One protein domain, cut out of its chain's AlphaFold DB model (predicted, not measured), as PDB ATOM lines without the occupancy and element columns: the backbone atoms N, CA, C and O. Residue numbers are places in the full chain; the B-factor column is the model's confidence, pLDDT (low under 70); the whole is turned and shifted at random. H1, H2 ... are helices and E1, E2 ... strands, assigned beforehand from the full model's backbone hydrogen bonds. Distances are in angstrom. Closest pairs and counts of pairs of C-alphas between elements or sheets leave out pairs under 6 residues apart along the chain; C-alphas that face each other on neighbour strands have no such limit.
ATOM      1  N   LEU A 163       0.834  33.244  29.260       90.00
ATOM      2  CA  LEU A 163       0.708  32.153  28.298       90.00
ATOM      3  C   LEU A 163       0.157  32.666  26.963       90.00
ATOM      4  O   LEU A 163      -0.630  33.617  26.954       90.00
ATOM      5  N   PRO A 164       0.537  32.065  25.823       91.06
ATOM      6  CA  PRO A 164      -0.074  32.392  24.542       91.06
ATOM      7  C   PRO A 164      -1.563  32.009  24.527       91.06
ATOM      8  O   PRO A 164      -1.947  30.891  24.860       91.06
ATOM      9  N   SER A 165      -2.428  32.931  24.104       89.75
ATOM     10  CA  SER A 165      -3.847  32.637  23.869       89.75
ATOM     11  C   SER A 165      -4.016  31.835  22.578       89.75
ATOM     12  O   SER A 165      -3.604  32.308  21.520       89.75
ATOM     13  N   HIS A 166      -4.690  30.686  22.585       83.62
ATOM     14  CA  HIS A 166      -5.006  30.003  21.324       83.62
ATOM     15  C   HIS A 166      -6.324  30.530  20.751       83.62
ATOM     16  O   HIS A 166      -7.384  29.932  20.904       83.62
ATOM     17  N   SER A 167      -6.254  31.662  20.055       79.44
ATOM     18  CA  SER A 167      -7.421  32.377  19.517       79.44
ATOM     19  C   SER A 167      -8.054  31.745  18.265       79.44
ATOM     20  O   SER A 167      -8.826  32.400  17.569       79.44
ATOM     21  N   GLY A 168      -7.757  30.473  17.986       81.50
ATOM     22  CA  GLY A 168      -8.232  29.737  16.816       81.50
ATOM     23  C   GLY A 168      -7.295  29.808  15.607       81.50
ATOM     24  O   GLY A 168      -6.225  30.413  15.642       81.50
ATOM     25  N   VAL A 169      -7.704  29.141  14.526       88.62
ATOM     26  CA  VAL A 169      -6.971  29.140  13.252       88.62
ATOM     27  C   VAL A 169      -7.247  30.417  12.459       88.62
ATOM     28  O   VAL A 169      -8.327  30.993  12.554       88.62
ATOM     29  N   TRP A 170      -6.279  30.840  11.651       90.44
ATOM     30  CA  TRP A 170      -6.285  32.041  10.812       90.44
ATOM     31  C   TRP A 170      -6.337  33.370  11.570       90.44
ATOM     32  O   TRP A 170      -6.230  34.434  10.957       90.44
ATOM     33  N   GLU A 171      -6.394  33.322  12.898       91.56
ATOM     34  CA  GLU A 171      -6.328  34.493  13.755       91.56
ATOM     35  C   GLU A 171      -4.876  34.926  13.965       91.56
ATOM     36  O   GLU A 171      -4.036  34.170  14.451       91.56
ATOM     37  N   TRP A 172      -4.561  36.154  13.560       93.25
ATOM     38  CA  TRP A 172      -3.204  36.685  13.625       93.25
ATOM     39  C   TRP A 172      -2.984  37.626  14.805       93.25
ATOM     40  O   TRP A 172      -1.836  37.903  15.154       93.25
ATOM     41  N   ARG A 173      -4.057  38.118  15.430       93.38
ATOM     42  CA  ARG A 173      -4.035  39.029  16.580       93.38
ATOM     43  C   ARG A 173      -3.680  38.245  17.842       93.38
ATOM     44  O   ARG A 173      -4.480  38.103  18.761       93.38
ATOM     45  N   GLN A 174      -2.463  37.711  17.863       94.06
ATOM     46  CA  GLN A 174      -1.970  36.858  18.930       94.06
ATOM     47  C   GLN A 174      -1.887  37.640  20.244       94.06
ATOM     48  O   GLN A 174      -1.115  38.595  20.367       94.06
ATOM     49  N   THR A 175      -2.656  37.197  21.235       94.31
ATOM     50  CA  THR A 175      -2.618  37.726  22.602       94.31
ATOM     51  C   THR A 175      -1.883  36.774  23.536       94.31
ATOM     52  O   THR A 175      -1.670  35.602  23.224       94.31
ATOM     53  N   PHE A 176      -1.487  37.291  24.688       94.12
ATOM     54  CA  PHE A 176      -0.916  36.534  25.789       94.12
ATOM     55  C   PHE A 176      -1.694  36.893  27.043       94.12
ATOM     56  O   PHE A 176      -1.931  38.077  27.287       94.12
ATOM     57  N   TYR A 177      -2.119  35.896  27.807       92.50
ATOM     58  CA  TYR A 177      -2.942  36.104  28.987       92.50
ATOM     59  C   TYR A 177      -2.210  35.671  30.249       92.50
ATOM     60  O   TYR A 177      -1.459  34.696  30.249       92.50
ATOM     61  N   ASN A 178      -2.426  36.411  31.329       91.50
ATOM     62  CA  ASN A 178      -1.970  36.027  32.648       91.50
ATOM     63  C   ASN A 178      -2.863  34.889  33.147       91.50
ATOM     64  O   ASN A 178      -4.057  35.090  33.379       91.50
ATOM     65  N   LYS A 179      -2.301  33.690  33.326       90.25
ATOM     66  CA  LYS A 179      -3.097  32.516  33.719       90.25
ATOM     67  C   LYS A 179      -3.686  32.615  35.133       90.25
ATOM     68  O   LYS A 179      -4.576  31.842  35.471       90.25
ATOM     69  N   ILE A 180      -3.233  33.566  35.949       91.69
ATOM     70  CA  ILE A 180      -3.760  33.832  37.292       91.69
ATOM     71  C   ILE A 180      -4.877  34.880  37.220       91.69
ATOM     72  O   ILE A 180      -6.003  34.586  37.614       91.69
ATOM     73  N   THR A 181      -4.581  36.082  36.708       91.12
ATOM     74  CA  THR A 181      -5.504  37.241  36.740       91.12
ATOM     75  C   THR A 181      -6.483  37.293  35.569       91.12
ATOM     76  O   THR A 181      -7.486  38.002  35.629       91.12
ATOM     77  N   GLY A 182      -6.185  36.589  34.477       90.44
ATOM     78  CA  GLY A 182      -6.952  36.640  33.234       90.44
ATOM     79  C   GLY A 182      -6.749  37.926  32.435       90.44
ATOM     80  O   GLY A 182      -7.456  38.153  31.454       90.44
ATOM     81  N   GLU A 183      -5.841  38.817  32.839       91.81
ATOM     82  CA  GLU A 183      -5.472  39.985  32.033       91.81
ATOM     83  C   GLU A 183      -4.802  39.554  30.730       91.81
ATOM     84  O   GLU A 183      -4.059  38.577  30.694       91.81
ATOM     85  N   THR A 184      -5.073  40.276  29.649       93.62
ATOM     86  CA  THR A 184      -4.702  39.876  28.289       93.62
ATOM     87  C   THR A 184      -3.986  41.013  27.585       93.62
ATOM     88  O   THR A 184      -4.485  42.137  27.558       93.62
ATOM     89  N   TYR A 185      -2.858  40.707  26.956       95.81
ATOM     90  CA  TYR A 185      -1.977  41.689  26.338       95.81
ATOM     91  C   TYR A 185      -1.614  41.281  24.914       95.81
ATOM     92  O   TYR A 185      -1.379  40.109  24.616       95.81
ATOM     93  N   PHE A 186      -1.476  42.268  24.038       96.88
ATOM     94  CA  PHE A 186      -0.684  42.112  22.825       96.88
ATOM     95  C   PHE A 186       0.793  42.346  23.133       96.88
ATOM     96  O   PHE A 186       1.152  43.173  23.973       96.88
ATOM     97  N   CYS A 187       1.681  41.685  22.391       97.62
ATOM     98  CA  CYS A 187       3.070  42.130  22.376       97.62
ATOM     99  C   CYS A 187       3.153  43.472  21.646       97.62
ATOM    100  O   CYS A 187       2.548  43.629  20.585       97.62
ATOM    101  N   ASN A 188       3.934  44.424  22.161       97.81
ATOM    102  CA  ASN A 188       4.039  45.762  21.572       97.81
ATOM    103  C   ASN A 188       4.463  45.732  20.091       97.81
ATOM    104  O   ASN A 188       4.027  46.565  19.300       97.81
ATOM    105  N   CYS A 189       5.203  44.704  19.661       96.94
ATOM    106  CA  CYS A 189       5.559  44.527  18.256       96.94
ATOM    107  C   CYS A 189       4.345  44.353  17.316       96.94
ATOM    108  O   CYS A 189       4.493  44.603  16.125       96.94
ATOM    109  N   PHE A 190       3.157  43.970  17.809       96.75
ATOM    110  CA  PHE A 190       1.914  43.872  17.024       96.75
ATOM    111  C   PHE A 190       1.191  45.213  16.858       96.75
ATOM    112  O   PHE A 190       0.332  45.326  15.983       96.75
ATOM    113  N   LYS A 191       1.532  46.232  17.658       95.88
ATOM    114  CA  LYS A 191       0.793  47.500  17.743       95.88
ATOM    115  C   LYS A 191       0.576  48.153  16.380       95.88
ATOM    116  O   LYS A 191      -0.559  48.429  16.006       95.88
ATOM    117  N   LYS A 192       1.646  48.295  15.596       95.62
ATOM    118  CA  LYS A 192       1.595  48.914  14.263       95.62
ATOM    119  C   LYS A 192       0.689  48.154  13.287       95.62
ATOM    120  O   LYS A 192      -0.039  48.778  12.521       95.62
ATOM    121  N   ALA A 193       0.713  46.820  13.312       94.88
ATOM    122  CA  ALA A 193      -0.162  46.006  12.468       94.88
ATOM    123  C   ALA A 193      -1.634  46.143  12.888       94.88
ATOM    124  O   ALA A 193      -2.497  46.313  12.033       94.88
ATOM    125  N   ILE A 194      -1.914  46.136  14.199       93.19
ATOM    126  CA  ILE A 194      -3.267  46.303  14.756       93.19
ATOM    127  C   ILE A 194      -3.841  47.683  14.412       93.19
ATOM    128  O   ILE A 194      -4.999  47.799  14.019       93.19
ATOM    129  N   GLU A 195      -3.045  48.745  14.534       91.75
ATOM    130  CA  GLU A 195      -3.464  50.105  14.174       91.75
ATOM    131  C   GLU A 195      -3.782  50.234  12.680       91.75
ATOM    132  O   GLU A 195      -4.774  50.867  12.317       91.75
ATOM    133  N   LYS A 196      -2.985  49.597  11.811       91.44
ATOM    134  CA  LYS A 196      -3.268  49.541  10.372       91.44
ATOM    135  C   LYS A 196      -4.548  48.758  10.070       91.44
ATOM    136  O   LYS A 196      -5.372  49.246   9.303       91.44
ATOM    137  N   SER A 197      -4.745  47.597  10.698       86.19
ATOM    138  CA  SER A 197      -5.897  46.730  10.424       86.19
ATOM    139  C   SER A 197      -7.226  47.291  10.928       86.19
ATOM    140  O   SER A 197      -8.266  46.936  10.395       86.19
ATOM    141  N   LYS A 198      -7.230  48.182  11.934       74.62
ATOM    142  CA  LYS A 198      -8.457  48.849  12.422       74.62
ATOM    143  C   LYS A 198      -9.188  49.657  11.337       74.62
ATOM    144  O   LYS A 198     -10.355  49.985  11.527       74.62
ATOM    145  N   LYS A 199      -8.522  49.983  10.223       60.88
ATOM    146  CA  LYS A 199      -9.131  50.651   9.063       60.88
ATOM    147  C   LYS A 199      -9.977  49.706   8.199       60.88
ATOM    148  O   LYS A 199     -10.867  50.189   7.508       60.88
ATOM    149  N   ASP A 200      -9.744  48.397   8.295       55.94
ATOM    150  CA  ASP A 200     -10.522  47.349   7.632       55.94
ATOM    151  C   ASP A 200     -11.562  46.805   8.620       55.94
ATOM    152  O   ASP A 200     -11.372  45.817   9.333       55.94
ATOM    153  N   SER A 201     -12.673  47.524   8.733       50.50
ATOM    154  CA  SER A 201     -13.781  47.224   9.635       50.50
ATOM    155  C   SER A 201     -14.588  46.011   9.164       50.50
ATOM    156  O   SER A 201     -15.653  46.174   8.578       50.50
ATOM    157  N   GLN A 202     -14.113  44.790   9.433       53.00
ATOM    158  CA  GLN A 202     -14.937  43.571   9.361       53.00
ATOM    159  C   GLN A 202     -14.223  42.348   9.959       53.00
ATOM    160  O   GLN A 202     -13.630  41.550   9.241       53.00
ATOM    161  N   LEU A 203     -14.306  42.154  11.279       53.62
ATOM    162  CA  LEU A 203     -14.027  40.847  11.892       53.62
ATOM    163  C   LEU A 203     -15.096  40.544  12.951       53.62
ATOM    164  O   LEU A 203     -14.963  40.903  14.118       53.62
ATOM    165  N   SER A 204     -16.188  39.915  12.508       52.97
ATOM    166  CA  SER A 204     -17.198  39.293  13.369       52.97
ATOM    167  C   SER A 204     -16.641  38.006  13.985       52.97
ATOM    168  O   SER A 204     -16.024  37.222  13.266       52.97
ATOM    169  N   ASN A 205     -16.921  37.776  15.272       56.41
ATOM    170  CA  ASN A 205     -16.459  36.660  16.117       56.41
ATOM    171  C   ASN A 205     -14.986  36.761  16.534       56.41
ATOM    172  O   ASN A 205     -14.128  36.026  16.051       56.41
ATOM    173  N   THR A 206     -14.700  37.682  17.455       70.38
ATOM    174  CA  THR A 206     -13.366  37.838  18.033       70.38
ATOM    175  C   THR A 206     -13.280  37.037  19.343       70.38
ATOM    176  O   THR A 206     -14.227  36.980  20.115       70.38
ATOM    177  N   HIS A 207     -12.166  36.339  19.581       84.56
ATOM    178  CA  HIS A 207     -11.956  35.590  20.827       84.56
ATOM    179  C   HIS A 207     -11.931  36.550  22.033       84.56
ATOM    180  O   HIS A 207     -11.308  37.608  21.936       84.56
ATOM    181  N   GLN A 208     -12.496  36.162  23.184       86.44
ATOM    182  CA  GLN A 208     -12.617  37.022  24.379       86.44
ATOM    183  C   GLN A 208     -11.289  37.690  24.784       86.44
ATOM    184  O   GLN A 208     -11.256  38.865  25.130       86.44
ATOM    185  N   HIS A 209     -10.163  36.968  24.701       89.00
ATOM    186  CA  HIS A 209      -8.843  37.541  25.014       89.00
ATOM    187  C   HIS A 209      -8.432  38.692  24.082       89.00
ATOM    188  O   HIS A 209      -7.767  39.631  24.509       89.00
ATOM    189  N   ILE A 210      -8.812  38.618  22.807       90.25
ATOM    190  CA  ILE A 210      -8.535  39.671  21.828       90.25
ATOM    191  C   ILE A 210      -9.452  40.863  22.100       90.25
ATOM    192  O   ILE A 210      -8.967  41.991  22.101       90.25
ATOM    193  N   GLU A 211     -10.738  40.623  22.375       88.81
ATOM    194  CA  GLU A 211     -11.697  41.674  22.751       88.81
ATOM    195  C   GLU A 211     -11.198  42.437  23.980       88.81
ATOM    196  O   GLU A 211     -10.950  43.639  23.895       88.81
ATOM    197  N   LYS A 212     -10.886  41.720  25.066       89.12
ATOM    198  CA  LYS A 212     -10.366  42.297  26.313       89.12
ATOM    199  C   LYS A 212      -9.072  43.088  26.105       89.12
ATOM    200  O   LYS A 212      -8.916  44.169  26.671       89.12
ATOM    201  N   ALA A 213      -8.138  42.592  25.291       92.38
ATOM    202  CA  ALA A 213      -6.889  43.302  25.009       92.38
ATOM    203  C   ALA A 213      -7.101  44.559  24.143       92.38
ATOM    204  O   ALA A 213      -6.404  45.559  24.331       92.38
ATOM    205  N   LEU A 214      -8.047  44.526  23.197       91.00
ATOM    206  CA  LEU A 214      -8.385  45.669  22.344       91.00
ATOM    207  C   LEU A 214      -9.132  46.758  23.118       91.00
ATOM    208  O   LEU A 214      -8.765  47.926  22.993       91.00
ATOM    209  N   GLU A 215     -10.136  46.379  23.911       90.50
ATOM    210  CA  GLU A 215     -10.929  47.283  24.756       90.50
ATOM    211  C   GLU A 215     -10.045  48.018  25.765       90.50
ATOM    212  O   GLU A 215     -10.117  49.239  25.886       90.50
ATOM    213  N   ASN A 216      -9.140  47.287  26.418       91.88
ATOM    214  CA  ASN A 216      -8.226  47.850  27.411       91.88
ATOM    215  C   ASN A 216      -6.949  48.444  26.801       91.88
ATOM    216  O   ASN A 216      -6.060  48.863  27.542       91.88
ATOM    217  N   ASN A 217      -6.807  48.436  25.469       92.12
ATOM    218  CA  ASN A 217      -5.607  48.890  24.761       92.12
ATOM    219  C   ASN A 217      -4.301  48.344  25.388       92.12
ATOM    220  O   ASN A 217      -3.342  49.080  25.630       92.12
ATOM    221  N   SER A 218      -4.294  47.050  25.710       94.81
ATOM    222  CA  SER A 218      -3.275  46.417  26.551       94.81
ATOM    223  C   SER A 218      -2.108  45.883  25.723       94.81
ATOM    224  O   SER A 218      -2.244  44.921  24.965       94.81
ATOM    225  N   PHE A 219      -0.937  46.499  25.894       96.75
ATOM    226  CA  PHE A 219       0.304  46.130  25.215       96.75
ATOM    227  C   PHE A 219       1.437  45.942  26.213       96.75
ATOM    228  O   PHE A 219       1.543  46.689  27.185       96.75
ATOM    229  N   LYS A 220       2.322  44.983  25.934       96.12
ATOM    230  CA  LYS A 220       3.515  44.744  26.744       96.12
ATOM    231  C   LYS A 220       4.734  44.412  25.890       96.12
ATOM    232  O   LYS A 220       4.624  43.794  24.827       96.12
ATOM    233  N   GLU A 221       5.903  44.852  26.338       96.12
ATOM    234  CA  GLU A 221       7.161  44.612  25.636       96.12
ATOM    235  C   GLU A 221       7.614  43.161  25.763       96.12
ATOM    236  O   GLU A 221       7.474  42.538  26.811       96.12
ATOM    237  N   SER A 222       8.191  42.643  24.683       94.81
ATOM    238  CA  SER A 222       8.926  41.376  24.672       94.81
ATOM    239  C   SER A 222       8.208  40.152  25.257       94.81
ATOM    240  O   SER A 222       8.852  39.303  25.860       94.81
ATOM    241  N   ILE A 223       6.892  40.021  25.046       95.31
ATOM    242  CA  ILE A 223       6.119  38.862  25.541       95.31
ATOM    243  C   ILE A 223       5.915  37.754  24.502       95.31
ATOM    244  O   ILE A 223       5.644  36.616  24.865       95.31
ATOM    245  N   CYS A 224       6.017  38.059  23.202       95.56
ATOM    246  CA  CYS A 224       5.726  37.063  22.170       95.56
ATOM    247  C   CYS A 224       6.893  36.109  21.888       95.56
ATOM    248  O   CYS A 224       8.048  36.420  22.190       95.56
ATOM    249  N   HIS A 225       6.605  34.988  21.217       94.81
ATOM    250  CA  HIS A 225       7.602  33.986  20.821       94.81
ATOM    251  C   HIS A 225       8.807  34.589  20.085       94.81
ATOM    252  O   HIS A 225       9.946  34.252  20.383       94.81
ATOM    253  N   ILE A 226       8.581  35.529  19.160       95.38
ATOM    254  CA  ILE A 226       9.675  36.164  18.410       95.38
ATOM    255  C   ILE A 226      10.535  37.047  19.315       95.38
ATOM    256  O   ILE A 226      11.752  36.898  19.327       95.38
ATOM    257  N   CYS A 227       9.923  37.947  20.086       95.50
ATOM    258  CA  CYS A 227      10.673  38.888  20.921       95.50
ATOM    259  C   CYS A 227      11.414  38.199  22.078       95.50
ATOM    260  O   CYS A 227      12.427  38.712  22.536       95.50
ATOM    261  N   THR A 228      10.928  37.039  22.525       92.94
ATOM    262  CA  THR A 228      11.588  36.201  23.542       92.94
ATOM    263  C   THR A 228      12.546  35.168  22.946       92.94
ATOM    264  O   THR A 228      13.147  34.397  23.688       92.94
ATOM    265  N   ASN A 229      12.681  35.127  21.615       91.44
ATOM    266  CA  ASN A 229      13.433  34.112  20.876       91.44
ATOM    267  C   ASN A 229      13.023  32.656  21.201       91.44
ATOM    268  O   ASN A 229      13.817  31.729  21.062       91.44
ATOM    269  N   LYS A 230      11.770  32.439  21.613       91.62
ATOM    270  CA  LYS A 230      11.190  31.110  21.846       91.62
ATOM    271  C   LYS A 230      10.536  30.566  20.579       91.62
ATOM    272  O   LYS A 230      10.170  31.319  19.664       91.62
ATOM    273  N   ASN A 231      10.395  29.247  20.486       92.69
ATOM    274  CA  ASN A 231       9.624  28.641  19.404       92.69
ATOM    275  C   ASN A 231       8.122  28.731  19.680       92.69
ATOM    276  O   ASN A 231       7.706  28.780  20.830       92.69
ATOM    277  N   SER A 232       7.334  28.854  18.610       92.00
ATOM    278  CA  SER A 232       5.881  28.988  18.698       92.00
ATOM    279  C   SER A 232       5.257  27.602  18.816       92.00
ATOM    280  O   SER A 232       5.464  26.744  17.951       92.00
ATOM    281  N   ASP A 233       4.480  27.406  19.871       86.75
ATOM    282  CA  ASP A 233       3.631  26.239  20.129       86.75
ATOM    283  C   ASP A 233       2.213  26.398  19.543       86.75
ATOM    284  O   ASP A 233       1.375  25.503  19.627       86.75
ATOM    285  N   LEU A 234       1.947  27.530  18.889       87.25
ATOM    286  CA  LEU A 234       0.663  27.845  18.278       87.25
ATOM    287  C   LEU A 234       0.410  27.042  16.996       87.25
ATOM    288  O   LEU A 234       1.330  26.670  16.265       87.25
ATOM    289  N   MET A 235      -0.875  26.877  16.670       89.44
ATOM    290  CA  MET A 235      -1.343  26.336  15.395       89.44
ATOM    291  C   MET A 235      -2.231  27.368  14.692       89.44
ATOM    292  O   MET A 235      -3.433  27.445  14.933       89.44
ATOM    293  N   TYR A 236      -1.626  28.157  13.808       91.88
ATOM    294  CA  TYR A 236      -2.313  29.165  13.005       91.88
ATOM    295  C   TYR A 236      -3.170  28.539  11.904       91.88
ATOM    296  O   TYR A 236      -4.272  28.997  11.640       91.88
ATOM    297  N   CYS A 237      -2.709  27.481  11.244       91.06
ATOM    298  CA  CYS A 237      -3.509  26.759  10.258       91.06
ATOM    299  C   CYS A 237      -3.135  25.275  10.237       91.06
ATOM    300  O   CYS A 237      -2.127  24.868  10.807       91.06
ATOM    301  N   SER A 238      -3.957  24.449   9.588       88.62
ATOM    302  CA  SER A 238      -3.609  23.044   9.350       88.62
ATOM    303  C   SER A 238      -2.458  22.931   8.344       88.62
ATOM    304  O   SER A 238      -2.366  23.726   7.407       88.62
ATOM    305  N   LYS A 239      -1.640  21.876   8.480       84.25
ATOM    306  CA  LYS A 239      -0.533  21.514   7.569       84.25
ATOM    307  C   LYS A 239      -0.955  21.372   6.101       84.25
ATOM    308  O   LYS A 239      -0.119  21.422   5.209       84.25
ATOM    309  N   MET A 240      -2.250  21.199   5.831       84.69
ATOM    310  CA  MET A 240      -2.788  21.177   4.468       84.69
ATOM    311  C   MET A 240      -2.756  22.557   3.789       84.69
ATOM    312  O   MET A 240      -2.751  22.633   2.563       84.69
ATOM    313  N   TYR A 241      -2.739  23.642   4.567       85.81
ATOM    314  CA  TYR A 241      -2.930  25.011   4.083       85.81
ATOM    315  C   TYR A 241      -1.683  25.903   4.200       85.81
ATOM    316  O   TYR A 241      -1.752  27.100   3.910       85.81
ATOM    317  N   GLY A 242      -0.544  25.360   4.636       86.62
ATOM    318  CA  GLY A 242       0.678  26.135   4.822       86.62
ATOM    319  C   GLY A 242       1.926  25.283   5.030       86.62
ATOM    320  O   GLY A 242       1.833  24.093   5.322       86.62
ATOM    321  N   SER A 243       3.093  25.915   4.887       90.25
ATOM    322  CA  SER A 243       4.379  25.368   5.342       90.25
ATOM    323  C   SER A 243       4.366  25.158   6.862       90.25
ATOM    324  O   SER A 243       3.555  25.765   7.559       90.25
ATOM    325  N   GLU A 244       5.293  24.374   7.417       88.75
ATOM    326  CA  GLU A 244       5.407  24.239   8.880       88.75
ATOM    327  C   GLU A 244       5.707  25.586   9.550       88.75
ATOM    328  O   GLU A 244       5.226  25.871  10.648       88.75
ATOM    329  N   VAL A 245       6.447  26.456   8.855       93.06
ATOM    330  CA  VAL A 245       6.669  27.834   9.305       93.06
ATOM    331  C   VAL A 245       5.340  28.582   9.375       93.06
ATOM    332  O   VAL A 245       5.059  29.208  10.391       93.06
ATOM    333  N   LYS A 246       4.485  28.488   8.351       94.50
ATOM    334  CA  LYS A 246       3.168  29.141   8.347       94.50
ATOM    335  C   LYS A 246       2.209  28.552   9.377       94.50
ATOM    336  O   LYS A 246       1.489  29.305  10.025       94.50
ATOM    337  N   VAL A 247       2.231  27.239   9.581       92.19
ATOM    338  CA  VAL A 247       1.431  26.565  10.611       92.19
ATOM    339  C   VAL A 247       1.746  27.134  11.994       92.19
ATOM    340  O   VAL A 247       0.821  27.456  12.733       92.19
ATOM    341  N   ARG A 248       3.027  27.322  12.333       92.31
ATOM    342  CA  ARG A 248       3.443  27.770  13.676       92.31
ATOM    343  C   ARG A 248       3.533  29.283  13.840       92.31
ATOM    344  O   ARG A 248       3.292  29.806  14.927       92.31
ATOM    345  N   TYR A 249       3.893  29.993  12.774       95.75
ATOM    346  CA  TYR A 249       4.177  31.428  12.796       95.75
ATOM    347  C   TYR A 249       3.235  32.264  11.936       95.75
ATOM    348  O   TYR A 249       3.468  33.460  11.789       95.75
ATOM    349  N   GLY A 250       2.163  31.690  11.390       95.69
ATOM    350  CA  GLY A 250       1.252  32.394  10.488       95.69
ATOM    351  C   GLY A 250       0.673  33.687  11.064       95.69
ATOM    352  O   GLY A 250       0.564  34.671  10.338       95.69
ATOM    353  N   ALA A 251       0.450  33.752  12.380       95.38
ATOM    354  CA  ALA A 251       0.067  34.991  13.056       95.38
ATOM    355  C   ALA A 251       1.125  36.102  12.897       95.38
ATOM    356  O   ALA A 251       0.802  37.247  12.588       95.38
ATOM    357  N   TYR A 252       2.406  35.758  13.040       97.38
ATOM    358  CA  TYR A 252       3.520  36.689  12.858       97.38
ATOM    359  C   TYR A 252       3.759  37.039  11.389       97.38
ATOM    360  O   TYR A 252       4.088  38.183  11.084       97.38
ATOM    361  N   ILE A 253       3.566  36.076  10.483       97.62
ATOM    362  CA  ILE A 253       3.643  36.298   9.033       97.62
ATOM    363  C   ILE A 253       2.578  37.313   8.625       97.62
ATOM    364  O   ILE A 253       2.913  38.339   8.041       97.62
ATOM    365  N   LYS A 254       1.317  37.091   9.014       96.62
ATOM    366  CA  LYS A 254       0.217  38.005   8.690       96.62
ATOM    367  C   LYS A 254       0.408  39.381   9.326       96.62
ATOM    368  O   LYS A 254       0.187  40.401   8.679       96.62
ATOM    369  N   LYS A 255       0.907  39.422  10.565       96.31
ATOM    370  CA  LYS A 255       1.330  40.661  11.228       96.31
ATOM    371  C   LYS A 255       2.360  41.427  10.393       96.31
ATOM    372  O   LYS A 255       2.207  42.631  10.215       96.31
ATOM    373  N   LEU A 256       3.404  40.762   9.890       97.94
ATOM    374  CA  LEU A 256       4.453  41.399   9.082       97.94
ATOM    375  C   LEU A 256       3.950  41.830   7.703       97.94
ATOM    376  O   LEU A 256       4.319  42.912   7.253       97.94
ATOM    377  N   GLU A 257       3.098  41.024   7.071       97.44
ATOM    378  CA  GLU A 257       2.425  41.337   5.807       97.44
ATOM    379  C   GLU A 257       1.673  42.672   5.911       97.44
ATOM    380  O   GLU A 257       1.925  43.585   5.129       97.44
ATOM    381  N   ILE A 258       0.833  42.831   6.944       95.56
ATOM    382  CA  ILE A 258       0.066  44.063   7.202       95.56
ATOM    383  C   ILE A 258       0.995  45.224   7.579       95.56
ATOM    384  O   ILE A 258       0.847  46.350   7.105       95.56
ATOM    385  N   GLU A 259       1.958  44.977   8.470       95.75
ATOM    386  CA  GLU A 259       2.824  46.033   8.986       95.75
ATOM    387  C   GLU A 259       3.702  46.650   7.893       95.75
ATOM    388  O   GLU A 259       3.835  47.882   7.830       95.75
ATOM    389  N   LYS A 260       4.318  45.795   7.071       96.94
ATOM    390  CA  LYS A 260       5.306  46.166   6.056       96.94
ATOM    391  C   LYS A 260       4.721  46.288   4.649       96.94
ATOM    392  O   LYS A 260       5.442  46.761   3.781       96.94
ATOM    393  N   GLU A 261       3.464  45.898   4.436       96.12
ATOM    394  CA  GLU A 261       2.798  45.908   3.120       96.12
ATOM    395  C   GLU A 261       3.568  45.079   2.078       96.12
ATOM    396  O   GLU A 261       3.790  45.492   0.942       96.12
ATOM    397  N   ILE A 262       4.010  43.892   2.496       97.50
ATOM    398  CA  ILE A 262       4.769  42.936   1.676       97.50
ATOM    399  C   ILE A 262       3.937  41.689   1.388       97.50
ATOM    400  O   ILE A 262       2.899  41.473   2.006       97.50
ATOM    401  N   THR A 263       4.399  40.836   0.472       97.81
ATOM    402  CA  THR A 263       3.718  39.566   0.193       97.81
ATOM    403  C   THR A 263       3.833  38.594   1.375       97.81
ATOM    404  O   THR A 263       4.805  38.634   2.132       97.81
ATOM    405  N   GLU A 264       2.886  37.658   1.499       96.38
ATOM    406  CA  GLU A 264       2.947  36.583   2.506       96.38
ATOM    407  C   GLU A 264       4.270  35.801   2.420       96.38
ATOM    408  O   GLU A 264       4.880  35.481   3.439       96.38
ATOM    409  N   ARG A 265       4.758  35.547   1.197       96.38
ATOM    410  CA  ARG A 265       6.021  34.837   0.960       96.38
ATOM    411  C   ARG A 265       7.220  35.604   1.522       96.38
ATOM    412  O   ARG A 265       8.115  34.993   2.105       96.38
ATOM    413  N   ASP A 266       7.248  36.922   1.348       97.88
ATOM    414  CA  ASP A 266       8.331  37.762   1.866       97.88
ATOM    415  C   ASP A 266       8.257  37.883   3.390       97.88
ATOM    416  O   ASP A 266       9.280  37.773   4.065       97.88
ATOM    417  N   ALA A 267       7.049  38.000   3.945       98.12
ATOM    418  CA  ALA A 267       6.829  37.972   5.387       98.12
ATOM    419  C   ALA A 267       7.247  36.629   6.014       98.12
ATOM    420  O   ALA A 267       7.888  36.612   7.064       98.12
ATOM    421  N   GLU A 268       6.964  35.496   5.366       97.31
ATOM    422  CA  GLU A 268       7.447  34.187   5.815       97.31
ATOM    423  C   GLU A 268       8.976  34.100   5.755       97.31
ATOM    424  O   GLU A 268       9.600  33.581   6.680       97.31
ATOM    425  N   ASN A 269       9.604  34.643   4.709       96.94
ATOM    426  CA  ASN A 269      11.063  34.686   4.608       96.94
ATOM    427  C   ASN A 269      11.713  35.516   5.725       96.94
ATOM    428  O   ASN A 269      12.791  35.150   6.188       96.94
ATOM    429  N   GLU A 270      11.069  36.583   6.195       97.69
ATOM    430  CA  GLU A 270      11.529  37.349   7.362       97.69
ATOM    431  C   GLU A 270      11.490  36.496   8.638       97.69
ATOM    432  O   GLU A 270      12.469  36.446   9.383       97.69
ATOM    433  N   ILE A 271      10.408  35.738   8.855       96.75
ATOM    434  CA  ILE A 271      10.331  34.775   9.965       96.75
ATOM    435  C   ILE A 271      11.414  33.700   9.844       96.75
ATOM    436  O   ILE A 271      12.064  33.367  10.835       96.75
ATOM    437  N   ARG A 272      11.649  33.183   8.635       94.31
ATOM    438  CA  ARG A 272      12.698  32.189   8.368       94.31
ATOM    439  C   ARG A 272      14.087  32.723   8.714       94.31
ATOM    440  O   ARG A 272      14.858  32.017   9.354       94.31
ATOM    441  N   VAL A 273      14.384  33.976   8.369       95.19
ATOM    442  CA  VAL A 273      15.648  34.635   8.737       95.19
ATOM    443  C   VAL A 273      15.766  34.801  10.252       95.19
ATOM    444  O   VAL A 273      16.804  34.455  10.810       95.19
ATOM    445  N   ILE A 274      14.703  35.251  10.929       94.81
ATOM    446  CA  ILE A 274      14.666  35.365  12.399       94.81
ATOM    447  C   ILE A 274      14.942  34.009  13.061       94.81
ATOM    448  O   ILE A 274      15.663  33.937  14.052       94.81
ATOM    449  N   LYS A 275      14.402  32.927  12.493       92.81
ATOM    450  CA  LYS A 275      14.614  31.551  12.961       92.81
ATOM    451  C   LYS A 275      15.874  30.889  12.422       92.81
ATOM    452  O   LYS A 275      16.105  29.719  12.704       92.81
ATOM    453  N   ASN A 276      16.707  31.638  11.701       92.25
ATOM    454  CA  ASN A 276      17.959  31.161  11.130       92.25
ATOM    455  C   ASN A 276      17.771  29.852  10.335       92.25
ATOM    456  O   ASN A 276      18.523  28.889  10.485       92.25
TER     457      ASN A 276
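This is residues 163 to 276 of the 394 residues of an uncharacterized protein of Aliarcobacter faecis (UniProt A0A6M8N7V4). A small hairpin of E1 and E2 with H2 packed on it makes one end; H3 and H4, crossed, make the other, and H1 leads from E2 to H3. Residues 198 to 205 stick out. The 114 printed residues, under half in named elements, run E1, E2, H1, H2, H3, H4: mostly helix, compact, radius of gyration of the C-alphas 13.4 A, spans 34 by 30 by 26 A.

E1, residues 175 to 178, begins at C-alpha (-2.618, 37.726, 22.602). E2 is 184 to 187, H1 188 to 197, H2 208 to 215. H3, 244 to 260, 22.1 A long, has a kink of 75 degrees near 251. H4, 264 to 274, 15.4 A long, ends at (14.666, 35.365, 12.399).

E1 and E2 are antiparallel; N 176 and O 185 are 2.8 A apart. The closest C-alphas of E2 and H2, Thr 184 and Ala 213, are 5.2 A apart. H1 touches H3, residues 255 to 259 alone, at Ala 193 and Glu 259, C-alphas 4.6 A apart. H3 touches H4 at Ile 253 and Ala 267, C-alphas 5.1 A apart. O i to N i+4 pairs are within hydrogen-bond range throughout H2 and H4, 4 of 6 in H1, 11 of 13 in H3.

The printed part has no cut. The H2 to H3 link is long, 28 residues. Residues 199 to 205 have pLDDT under 70.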